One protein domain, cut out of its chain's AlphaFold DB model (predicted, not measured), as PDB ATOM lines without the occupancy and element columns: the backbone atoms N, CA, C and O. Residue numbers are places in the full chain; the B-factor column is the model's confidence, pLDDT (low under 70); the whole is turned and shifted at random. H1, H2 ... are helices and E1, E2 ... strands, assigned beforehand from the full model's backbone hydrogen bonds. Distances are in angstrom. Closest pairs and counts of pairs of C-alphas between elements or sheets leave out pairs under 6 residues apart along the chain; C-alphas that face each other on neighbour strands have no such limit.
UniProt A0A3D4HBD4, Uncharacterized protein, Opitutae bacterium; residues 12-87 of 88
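This is residues 12 to 87 of the 88 residues of an uncharacterized protein of Opitutae bacterium (UniProt A0A3D4HBD4). This flat domain has little regular structure: a three-stranded sheet, E3, E4 and E5, makes one end, the short strand pair E1 and E2 lies near the middle, long loops within residues 31 to 46 and 50 to 61 reach out to the other end, and helix H1 lies off to one side. The 76 printed residues, 29 of them in named elements, run H1 E1 E2 E3 E4 E5, class mixed. It is only just loose, close to compact, radius of gyration of the C-alphas 14.0 A, spanning 44 by 31 by 14 A.

Find E4, residues 71 to 76, 17.1 A long, and E5, residues 81 to 86, 17.3 A, ending at C-alpha 86 (29.998, -17.772, -26.269). E3 is residues 62 to 65, E1 28 to 30, E2 47 to 49. H1, residues 12 to 18, begins at C-alpha 12 (50.725, -19.037, -6.203).

E3, E4 and E5 form a meander, each strand the antiparallel neighbour of the one before, in two hairpins; look for N 64 and O 73, 2.9 A, and N 74 and O 83, 2.9 A, within hydrogen-bond range. E1 and E2 are parallel, with N 48 and O 28 at 2.8 A. The closest C-alphas of E2 and E4, Ala 48 and Val 76, are 6.0 A apart. H1, with every O i to N i+4 pair within range, is not on the three-stranded sheet.

The farthest C-alphas, Asp 35 and Asp 68, are 44.3 A apart. The printed part has no cut; links E1 to E2 and E2 to E3 are long. No printed residue is under 70.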
ATOM      1  N   ARG A  12      50.303 -18.091  -5.158       92.06
ATOM      2  CA  ARG A  12      50.725 -19.037  -6.203       92.06
ATOM      3  C   ARG A  12      49.560 -19.444  -7.110       92.06
ATOM      4  O   ARG A  12      49.730 -19.504  -8.323       92.06
ATOM      5  N   THR A  13      48.389 -19.694  -6.529       90.69
ATOM      6  CA  THR A  13      47.180 -20.078  -7.266       90.69
ATOM      7  C   THR A  13      46.675 -18.928  -8.127       90.69
ATOM      8  O   THR A  13      46.426 -19.130  -9.309       90.69
ATOM      9  N   VAL A  14      46.582 -17.712  -7.576       92.44
ATOM     10  CA  VAL A  14      46.143 -16.524  -8.327       92.44
ATOM     11  C   VAL A  14      47.098 -16.233  -9.479       92.44
ATOM     12  O   VAL A  14      46.643 -16.021 -10.601       92.44
ATOM     13  N   LYS A  15      48.414 -16.295  -9.239       93.25
ATOM     14  CA  LYS A  15      49.421 -16.140 -10.295       93.25
ATOM     15  C   LYS A  15      49.251 -17.188 -11.396       93.25
ATOM     16  O   LYS A  15      49.271 -16.835 -12.569       93.25
ATOM     17  N   GLY A  16      49.060 -18.456 -11.026       94.19
ATOM     18  CA  GLY A  16      48.839 -19.544 -11.979       94.19
ATOM     19  C   GLY A  16      47.571 -19.354 -12.815       94.19
ATOM     20  O   GLY A  16      47.627 -19.482 -14.031       94.19
ATOM     21  N   LEU A  17      46.456 -18.977 -12.180       92.50
ATOM     22  CA  LEU A  17      45.199 -18.685 -12.874       92.50
ATOM     23  C   LEU A  17      45.369 -17.525 -13.858       92.50
ATOM     24  O   LEU A  17      45.050 -17.676 -15.031       92.50
ATOM     25  N   ARG A  18      45.936 -16.395 -13.416       92.88
ATOM     26  CA  ARG A  18      46.151 -15.215 -14.274       92.88
ATOM     27  C   ARG A  18      47.102 -15.479 -15.444       92.88
ATOM     28  O   ARG A  18      46.980 -14.822 -16.467       92.88
ATOM     29  N   ALA A  19      48.030 -16.423 -15.298       94.94
ATOM     30  CA  ALA A  19      48.932 -16.842 -16.369       94.94
ATOM     31  C   ALA A  19      48.337 -17.931 -17.285       94.94
ATOM     32  O   ALA A  19      48.959 -18.282 -18.287       94.94
ATOM     33  N   SER A  20      47.171 -18.496 -16.950       95.38
ATOM     34  CA  SER A  20      46.587 -19.611 -17.692       95.38
ATOM     35  C   SER A  20      46.063 -19.151 -19.056       95.38
ATOM     36  O   SER A  20      45.209 -18.259 -19.112       95.38
ATOM     37  N   PRO A  21      46.490 -19.780 -20.166       94.44
ATOM     38  CA  PRO A  21      45.983 -19.436 -21.484       94.44
ATOM     39  C   PRO A  21      44.481 -19.724 -21.566       94.44
ATOM     40  O   PRO A  21      44.002 -20.767 -21.121       94.44
ATOM     41  N   GLY A  22      43.732 -18.781 -22.133       91.56
ATOM     42  CA  GLY A  22      42.287 -18.907 -22.325       91.56
ATOM     43  C   GLY A  22      41.424 -18.557 -21.110       91.56
ATOM     44  O   GLY A  22      40.201 -18.612 -21.232       91.56
ATOM     45  N   LEU A  23      42.003 -18.157 -19.969       94.00
ATOM     46  CA  LEU A  23      41.214 -17.597 -18.871       94.00
ATOM     47  C   LEU A  23      40.700 -16.203 -19.264       94.00
ATOM     48  O   LEU A  23      41.482 -15.276 -19.452       94.00
ATOM     49  N   GLN A  24      39.380 -16.055 -19.378       93.94
ATOM     50  CA  GLN A  24      38.757 -14.800 -19.822       93.94
ATOM     51  C   GLN A  24      38.400 -13.858 -18.667       93.94
ATOM     52  O   GLN A  24      38.429 -12.640 -18.830       93.94
ATOM     53  N   ALA A  25      38.041 -14.401 -17.502       95.19
ATOM     54  CA  ALA A  25      37.637 -13.610 -16.346       95.19
ATOM     55  C   ALA A  25      37.770 -14.395 -15.034       95.19
ATOM     56  O   ALA A  25      37.707 -15.623 -15.013       95.19
ATOM     57  N   ILE A  26      37.900 -13.655 -13.932       95.25
ATOM     58  CA  ILE A  26      37.802 -14.163 -12.562       95.25
ATOM     59  C   ILE A  26      36.669 -13.403 -11.872       95.25
ATOM     60  O   ILE A  26      36.656 -12.171 -11.886       95.25
ATOM     61  N   TYR A  27      35.752 -14.139 -11.249       95.81
ATOM     62  CA  TYR A  27      34.699 -13.605 -10.386       95.81
ATOM     63  C   TYR A  27      34.903 -14.119  -8.966       95.81
ATOM     64  O   TYR A  27      35.379 -15.239  -8.767       95.81
ATOM     65  N   GLN A  28      34.537 -13.314  -7.975       93.75
ATOM     66  CA  GLN A  28      34.688 -13.676  -6.570       93.75
ATOM     67  C   GLN A  28      33.383 -13.523  -5.809       93.75
ATOM     68  O   GLN A  28      32.681 -12.526  -5.926       93.75
ATOM     69  N   VAL A  29      33.089 -14.496  -4.949       93.44
ATOM     70  CA  VAL A  29      31.953 -14.380  -4.029       93.44
ATOM     71  C   VAL A  29      32.276 -13.386  -2.911       93.44
ATOM     72  O   VAL A  29      31.450 -12.533  -2.611       93.44
ATOM     73  N   HIS A  30      33.483 -13.441  -2.343       92.88
ATOM     74  CA  HIS A  30      33.940 -12.515  -1.304       92.88
ATOM     75  C   HIS A  30      35.278 -11.877  -1.678       92.88
ATOM     76  O   HIS A  30      36.151 -12.537  -2.256       92.88
ATOM     77  N   LYS A  31      35.440 -10.605  -1.305       93.06
ATOM     78  CA  LYS A  31      36.733  -9.924  -1.292       93.06
ATOM     79  C   LYS A  31      37.625 -10.593  -0.242       93.06
ATOM     80  O   LYS A  31      37.185 -10.857   0.876       93.06
ATOM     81  N   CYS A  32      38.877 -10.861  -0.600       91.75
ATOM     82  CA  CYS A  32      39.918 -11.180   0.365       91.75
ATOM     83  C   CYS A  32      40.267  -9.906   1.141       91.75
ATOM     84  O   CYS A  32      40.698  -8.927   0.533       91.75
ATOM     85  N   LEU A  33      40.075  -9.931   2.460       91.31
ATOM     86  CA  LEU A  33      40.355  -8.813   3.375       91.31
ATOM     87  C   LEU A  33      41.626  -9.048   4.209       91.31
ATOM     88  O   LEU A  33      41.717  -8.596   5.345       91.31
ATOM     89  N   ARG A  34      42.575  -9.840   3.695       89.25
ATOM     90  CA  ARG A  34      43.881 -10.040   4.339       89.25
ATOM     91  C   ARG A  34      44.791  -8.851   4.013       89.25
ATOM     92  O   ARG A  34      44.853  -8.429   2.857       89.25
ATOM     93  N   ASP A  35      45.495  -8.337   5.017       89.12
ATOM     94  CA  ASP A  35      46.371  -7.171   4.864       89.12
ATOM     95  C   ASP A  35      47.456  -7.413   3.804       89.12
ATOM     96  O   ASP A  35      48.076  -8.475   3.755       89.12
ATOM     97  N   GLY A  36      47.679  -6.421   2.935       87.44
ATOM     98  CA  GLY A  36      48.685  -6.484   1.864       87.44
ATOM     99  C   GLY A  36      48.313  -7.374   0.669       87.44
ATOM    100  O   GLY A  36      49.079  -7.472  -0.291       87.44
ATOM    101  N   GLU A  37      47.136  -8.000   0.676       89.25
ATOM    102  CA  GLU A  37      46.723  -8.955  -0.355       89.25
ATOM    103  C   GLU A  37      45.633  -8.445  -1.307       89.25
ATOM    104  O   GLU A  37      45.052  -9.225  -2.064       89.25
ATOM    105  N   ASP A  38      45.373  -7.135  -1.341       88.94
ATOM    106  CA  ASP A  38      44.382  -6.552  -2.259       88.94
ATOM    107  C   ASP A  38      44.648  -6.933  -3.727       88.94
ATOM    108  O   ASP A  38      43.710  -7.227  -4.466       88.94
ATOM    109  N   HIS A  39      45.924  -7.046  -4.116       90.25
ATOM    110  CA  HIS A  39      46.373  -7.461  -5.451       90.25
ATOM    111  C   HIS A  39      45.963  -8.895  -5.848       90.25
ATOM    112  O   HIS A  39      46.048  -9.275  -7.020       90.25
ATOM    113  N   LEU A  40      45.536  -9.717  -4.885       92.56
ATOM    114  CA  LEU A  40      45.070 -11.081  -5.127       92.56
ATOM    115  C   LEU A  40      43.575 -11.141  -5.463       92.56
ATOM    116  O   LEU A  40      43.103 -12.189  -5.909       92.56
ATOM    117  N   ASN A  41      42.847 -10.032  -5.294       93.62
ATOM    118  CA  ASN A  41      41.458  -9.906  -5.714       93.62
ATOM    119  C   ASN A  41      41.333  -9.605  -7.221       93.62
ATOM    120  O   ASN A  41      42.257  -9.114  -7.866       93.62
ATOM    121  N   THR A  42      40.177  -9.928  -7.789       95.06
ATOM    122  CA  THR A  42      39.696  -9.460  -9.092       95.06
ATOM    123  C   THR A  42      39.148  -8.032  -8.975       95.06
ATOM    124  O   THR A  42      39.097  -7.472  -7.880       95.06
ATOM    125  N   GLU A  43      38.721  -7.455 -10.095       96.12
ATOM    126  CA  GLU A  43      38.100  -6.123 -10.149       96.12
ATOM    127  C   GLU A  43      36.868  -6.034  -9.234       96.12
ATOM    128  O   GLU A  43      36.095  -6.991  -9.127       96.12
ATOM    129  N   ILE A  44      36.661  -4.886  -8.584       96.81
ATOM    130  CA  ILE A  44      35.662  -4.717  -7.513       96.81
ATOM    131  C   ILE A  44      34.220  -4.980  -7.977       96.81
ATOM    132  O   ILE A  44      33.396  -5.485  -7.202       96.81
ATOM    133  N   GLU A  45      33.932  -4.704  -9.249       98.12
ATOM    134  CA  GLU A  45      32.654  -4.936  -9.920       98.12
ATOM    135  C   GLU A  45      32.380  -6.429 -10.137       98.12
ATOM    136  O   GLU A  45      31.222  -6.829 -10.244       98.12
ATOM    137  N   LYS A  46      33.422  -7.270 -10.158       97.69
ATOM    138  CA  LYS A  46      33.334  -8.731 -10.333       97.69
ATOM    139  C   LYS A  46      33.343  -9.498  -9.006       97.69
ATOM    140  O   LYS A  46      33.435 -10.729  -8.998       97.69
ATOM    141  N   ILE A  47      33.248  -8.790  -7.883       96.19
ATOM    142  CA  ILE A  47      33.111  -9.373  -6.548       96.19
ATOM    143  C   ILE A  47      31.640  -9.256  -6.126       96.19
ATOM    144  O   ILE A  47      31.032  -8.231  -6.397       96.19
ATOM    145  N   ALA A  48      31.058 -10.246  -5.440       96.31
ATOM    146  CA  ALA A  48      29.683 -10.162  -4.918       96.31
ATOM    147  C   ALA A  48      29.613  -9.524  -3.520       96.31
ATOM    148  O   ALA A  48      28.811  -8.625  -3.296       96.31
ATOM    149  N   ASN A  49      30.553  -9.824  -2.618       94.88
ATOM    150  CA  ASN A  49      30.557  -9.323  -1.234       94.88
ATOM    151  C   ASN A  49      31.899  -8.668  -0.862       94.88
ATOM    152  O   ASN A  49      32.950  -9.277  -1.049       94.88
ATOM    153  N   LEU A  50      31.872  -7.428  -0.356       94.31
ATOM    154  CA  LEU A  50      33.085  -6.644  -0.041       94.31
ATOM    155  C   LEU A  50      33.465  -6.620   1.441       94.31
ATOM    156  O   LEU A  50      34.586  -6.239   1.760       94.31
ATOM    157  N   LYS A  51      32.529  -6.969   2.324       92.56
ATOM    158  CA  LYS A  51      32.660  -6.802   3.773       92.56
ATOM    159  C   LYS A  51      33.086  -8.104   4.459       92.56
ATOM    160  O   LYS A  51      33.167  -9.165   3.832       92.56
ATOM    161  N   HIS A  52      33.362  -8.000   5.757       89.38
ATOM    162  CA  HIS A  52      33.578  -9.150   6.629       89.38
ATOM    163  C   HIS A  52      32.347 -10.063   6.677       89.38
ATOM    164  O   HIS A  52      31.249  -9.678   6.286       89.38
ATOM    165  N   ALA A  53      32.548 -11.300   7.139       83.38
ATOM    166  CA  ALA A  53      31.479 -12.298   7.197       83.38
ATOM    167  C   ALA A  53      30.333 -11.868   8.128       83.38
ATOM    168  O   ALA A  53      29.184 -12.169   7.822       83.38
ATOM    169  N   ASP A  54      30.655 -11.140   9.200       87.50
ATOM    170  CA  ASP A  54      29.686 -10.661  10.190       87.50
ATOM    171  C   ASP A  54      28.784  -9.539   9.638       87.50
ATOM    172  O   ASP A  54      27.637  -9.421  10.051       87.50
ATOM    173  N   ASP A  55      29.263  -8.794   8.633       89.00
ATOM    174  CA  ASP A  55      28.541  -7.704   7.954       89.00
ATOM    175  C   ASP A  55      28.219  -8.051   6.488       89.00
ATOM    176  O   ASP A  55      28.170  -7.181   5.612       89.00
ATOM    177  N   CYS A  56      28.096  -9.341   6.170       87.38
ATOM    178  CA  CYS A  56      27.940  -9.784   4.791       87.38
ATOM    179  C   CYS A  56      26.494  -9.626   4.308       87.38
ATOM    180  O   CYS A  56      25.588 -10.292   4.799       87.38
ATOM    181  N   ASP A  57      26.308  -8.833   3.251       90.88
ATOM    182  CA  ASP A  57      25.008  -8.627   2.593       90.88
ATOM    183  C   ASP A  57      24.521  -9.870   1.803       90.88
ATOM    184  O   ASP A  57      23.449  -9.851   1.203       90.88
ATOM    185  N   ALA A  58      25.316 -10.948   1.769       92.06
ATOM    186  CA  ALA A  58      25.006 -12.228   1.122       92.06
ATOM    187  C   ALA A  58      24.586 -12.116  -0.359       92.06
ATOM    188  O   ALA A  58      23.767 -12.890  -0.861       92.06
ATOM    189  N   ASN A  59      25.193 -11.183  -1.095       95.75
ATOM    190  CA  ASN A  59      24.981 -11.046  -2.531       95.75
ATOM    191  C   ASN A  59      25.469 -12.294  -3.272       95.75
ATOM    192  O   ASN A  59      26.502 -12.887  -2.936       95.75
ATOM    193  N   HIS A  60      24.753 -12.650  -4.331       95.44
ATOM    194  CA  HIS A  60      25.073 -13.792  -5.174       95.44
ATOM    195  C   HIS A  60      25.813 -13.368  -6.449       95.44
ATOM    196  O   HIS A  60      25.789 -12.209  -6.863       95.44
ATOM    197  N   LEU A  61      26.470 -14.341  -7.075       97.19
ATOM    198  CA  LEU A  61      26.818 -14.293  -8.491       97.19
ATOM    199  C   LEU A  61      25.733 -15.061  -9.239       97.19
ATOM    200  O   LEU A  61      25.290 -16.105  -8.758       97.19
ATOM    201  N   MET A  62      25.322 -14.565 -10.399       97.81
ATOM    202  CA  MET A  62      24.316 -15.226 -11.221       97.81
ATOM    203  C   MET A  62      24.939 -15.659 -12.541       97.81
ATOM    204  O   MET A  62      25.681 -14.903 -13.167       97.81
ATOM    205  N   LEU A  63      24.623 -16.880 -12.964       97.75
ATOM    206  CA  LEU A  63      24.953 -17.387 -14.289       97.75
ATOM    207  C   LEU A  63      23.655 -17.820 -14.959       97.75
ATOM    208  O   LEU A  63      22.911 -18.635 -14.417       97.75
ATOM    209  N   SER A  64      23.392 -17.272 -16.138       98.19
ATOM    210  CA  SER A  64      22.265 -17.659 -16.981       98.19
ATOM    211  C   SER A  64      22.794 -18.215 -18.294       98.19
ATOM    212  O   SER A  64      23.711 -17.640 -18.877       98.19
ATOM    213  N   VAL A  65      22.245 -19.335 -18.752       98.12
ATOM    214  CA  VAL A  65      22.605 -19.963 -20.028       98.12
ATOM    215  C   VAL A  65      21.469 -19.715 -21.009       98.12
ATOM    216  O   VAL A  65      20.300 -19.872 -20.650       98.12
ATOM    217  N   ALA A  66      21.799 -19.317 -22.237       98.00
ATOM    218  CA  ALA A  66      20.810 -19.191 -23.296       98.00
ATOM    219  C   ALA A  66      20.139 -20.557 -23.559       98.00
ATOM    220  O   ALA A  66      20.815 -21.583 -23.460       98.00
ATOM    221  N   PRO A  67      18.842 -20.614 -23.919       97.88
ATOM    222  CA  PRO A  67      18.137 -21.884 -24.130       97.88
ATOM    223  C   PRO A  67      18.773 -22.798 -25.187       97.88
ATOM    224  O   PRO A  67      18.618 -24.013 -25.125       97.88
ATOM    225  N   ASP A  68      19.492 -22.219 -26.149       97.06
ATOM    226  CA  ASP A  68      20.217 -22.942 -27.196       97.06
ATOM    227  C   ASP A  68      21.601 -23.450 -26.753       97.06
ATOM    228  O   ASP A  68      22.295 -24.113 -27.525       97.06
ATOM    229  N   GLY A  69      22.024 -23.119 -25.531       97.06
ATOM    230  CA  GLY A  69      23.318 -23.484 -24.970       97.06
ATOM    231  C   GLY A  69      24.516 -22.811 -25.639       97.06
ATOM    232  O   GLY A  69      25.643 -23.161 -25.300       97.06
ATOM    233  N   ARG A  70      24.319 -21.861 -26.567       98.00
ATOM    234  CA  ARG A  70      25.398 -21.235 -27.361       98.00
ATOM    235  C   ARG A  70      26.082 -20.071 -26.659       98.00
ATOM    236  O   ARG A  70      27.140 -19.604 -27.081       98.00
ATOM    237  N   SER A  71      25.471 -19.565 -25.597       98.25
ATOM    238  CA  SER A  71      26.044 -18.502 -24.788       98.25
ATOM    239  C   SER A  71      25.598 -18.603 -23.338       98.25
ATOM    240  O   SER A  71      24.573 -19.207 -23.014       98.25
ATOM    241  N   TYR A  72      26.379 -17.998 -22.457       98.06
ATOM    242  CA  TYR A  72      26.018 -17.798 -21.064       98.06
ATOM    243  C   TYR A  72      26.413 -16.393 -20.623       98.06
ATOM    244  O   TYR A  72      27.355 -15.799 -21.143       98.06
ATOM    245  N   THR A  73      25.683 -15.850 -19.658       98.50
ATOM    246  CA  THR A  73      25.923 -14.533 -19.074       98.50
ATOM    247  C   THR A  73      26.215 -14.687 -17.595       98.50
ATOM    248  O   THR A  73      25.457 -15.343 -16.882       98.50
ATOM    249  N   VAL A  74      27.306 -14.072 -17.143       98.50
ATOM    250  CA  VAL A  74      27.663 -13.975 -15.726       98.50
ATOM    251  C   VAL A  74      27.408 -12.550 -15.259       98.50
ATOM    252  O   VAL A  74      27.972 -11.607 -15.821       98.50
ATOM    253  N   SER A  75      26.596 -12.396 -14.217       98.44
ATOM    254  CA  SER A  75      26.276 -11.100 -13.628       98.44
ATOM    255  C   SER A  75      26.550 -11.041 -12.127       98.44
ATOM    256  O   SER A  75      26.534 -12.042 -11.404       98.44
ATOM    257  N   VAL A  76      26.830  -9.822 -11.671       98.44
ATOM    258  CA  VAL A  76      27.049  -9.465 -10.270       98.44
ATOM    259  C   VAL A  76      26.022  -8.391  -9.910       98.44
ATOM    260  O   VAL A  76      26.285  -7.203 -10.096       98.44
ATOM    261  N   PRO A  77      24.832  -8.774  -9.410       97.62
ATOM    262  CA  PRO A  77      23.731  -7.835  -9.189       97.62
ATOM    263  C   PRO A  77      24.104  -6.637  -8.313       97.62
ATOM    264  O   PRO A  77      23.686  -5.520  -8.593       97.62
ATOM    265  N   ARG A  78      24.961  -6.849  -7.306       97.06
ATOM    266  CA  ARG A  78      25.427  -5.792  -6.398       97.06
ATOM    267  C   ARG A  78      26.135  -4.630  -7.105       97.06
ATOM    268  O   ARG A  78      26.065  -3.510  -6.614       97.06
ATOM    269  N   SER A  79      26.851  -4.882  -8.201       97.75
ATOM    270  CA  SER A  79      27.575  -3.849  -8.964       97.75
ATOM    271  C   SER A  79      26.893  -3.487 -10.285       97.75
ATOM    272  O   SER A  79      27.330  -2.560 -10.959       97.75
ATOM    273  N   GLY A  80      25.867  -4.239 -10.695       98.00
ATOM    274  CA  GLY A  80      25.291  -4.151 -12.036       98.00
ATOM    275  C   GLY A  80      26.179  -4.739 -13.143       98.00
ATOM    276  O   GLY A  80      25.800  -4.671 -14.311       98.00
ATOM    277  N   HIS A  81      27.334  -5.339 -12.816       98.44
ATOM    278  CA  HIS A  81      28.205  -5.967 -13.816       98.44
ATOM    279  C   HIS A  81      27.487  -7.124 -14.506       98.44
ATOM    280  O   HIS A  81      26.906  -7.990 -13.850       98.44
ATOM    281  N   SER A  82      27.590  -7.183 -15.830       98.19
ATOM    282  CA  SER A  82      27.065  -8.271 -16.646       98.19
ATOM    283  C   SER A  82      27.976  -8.488 -17.846       98.19
ATOM    284  O   SER A  82      28.359  -7.533 -18.519       98.19
ATOM    285  N   GLN A  83      28.354  -9.738 -18.105       98.31
ATOM    286  CA  GLN A  83      29.188 -10.092 -19.249       98.31
ATOM    287  C   GLN A  83      28.727 -11.420 -19.844       98.31
ATOM    288  O   GLN A  83      28.602 -12.416 -19.127       98.31
ATOM    289  N   SER A  84      28.498 -11.427 -21.157       98.12
ATOM    290  CA  SER A  84      28.122 -12.615 -21.923       98.12
ATOM    291  C   SER A  84      29.334 -13.242 -22.608       98.12
ATOM    292  O   SER A  84      30.259 -12.549 -23.032       98.12
ATOM    293  N   TYR A  85      29.307 -14.563 -22.729       97.25
ATOM    294  CA  TYR A  85      30.354 -15.387 -23.315       97.25
ATOM    295  C   TYR A  85      29.719 -16.405 -24.260       97.25
ATOM    296  O   TYR A  85      28.665 -16.964 -23.956       97.25
ATOM    297  N   ALA A  86      30.370 -16.669 -25.392       96.94
ATOM    298  CA  ALA A  86      29.998 -17.772 -26.269       96.94
ATOM    299  C   ALA A  86      30.508 -19.099 -25.686       96.94
ATOM    300  O   ALA A  86      31.632 -19.171 -25.181       96.94
ATOM    301  N   THR A  87      29.692 -20.147 -25.759       93.44
ATOM    302  CA  THR A  87      30.148 -21.516 -25.503       93.44
ATOM    303  C   THR A  87      30.909 -22.040 -26.725       93.44
ATOM    304  O   THR A  87      30.792 -21.494 -27.825       93.44
TER     305      THR A  87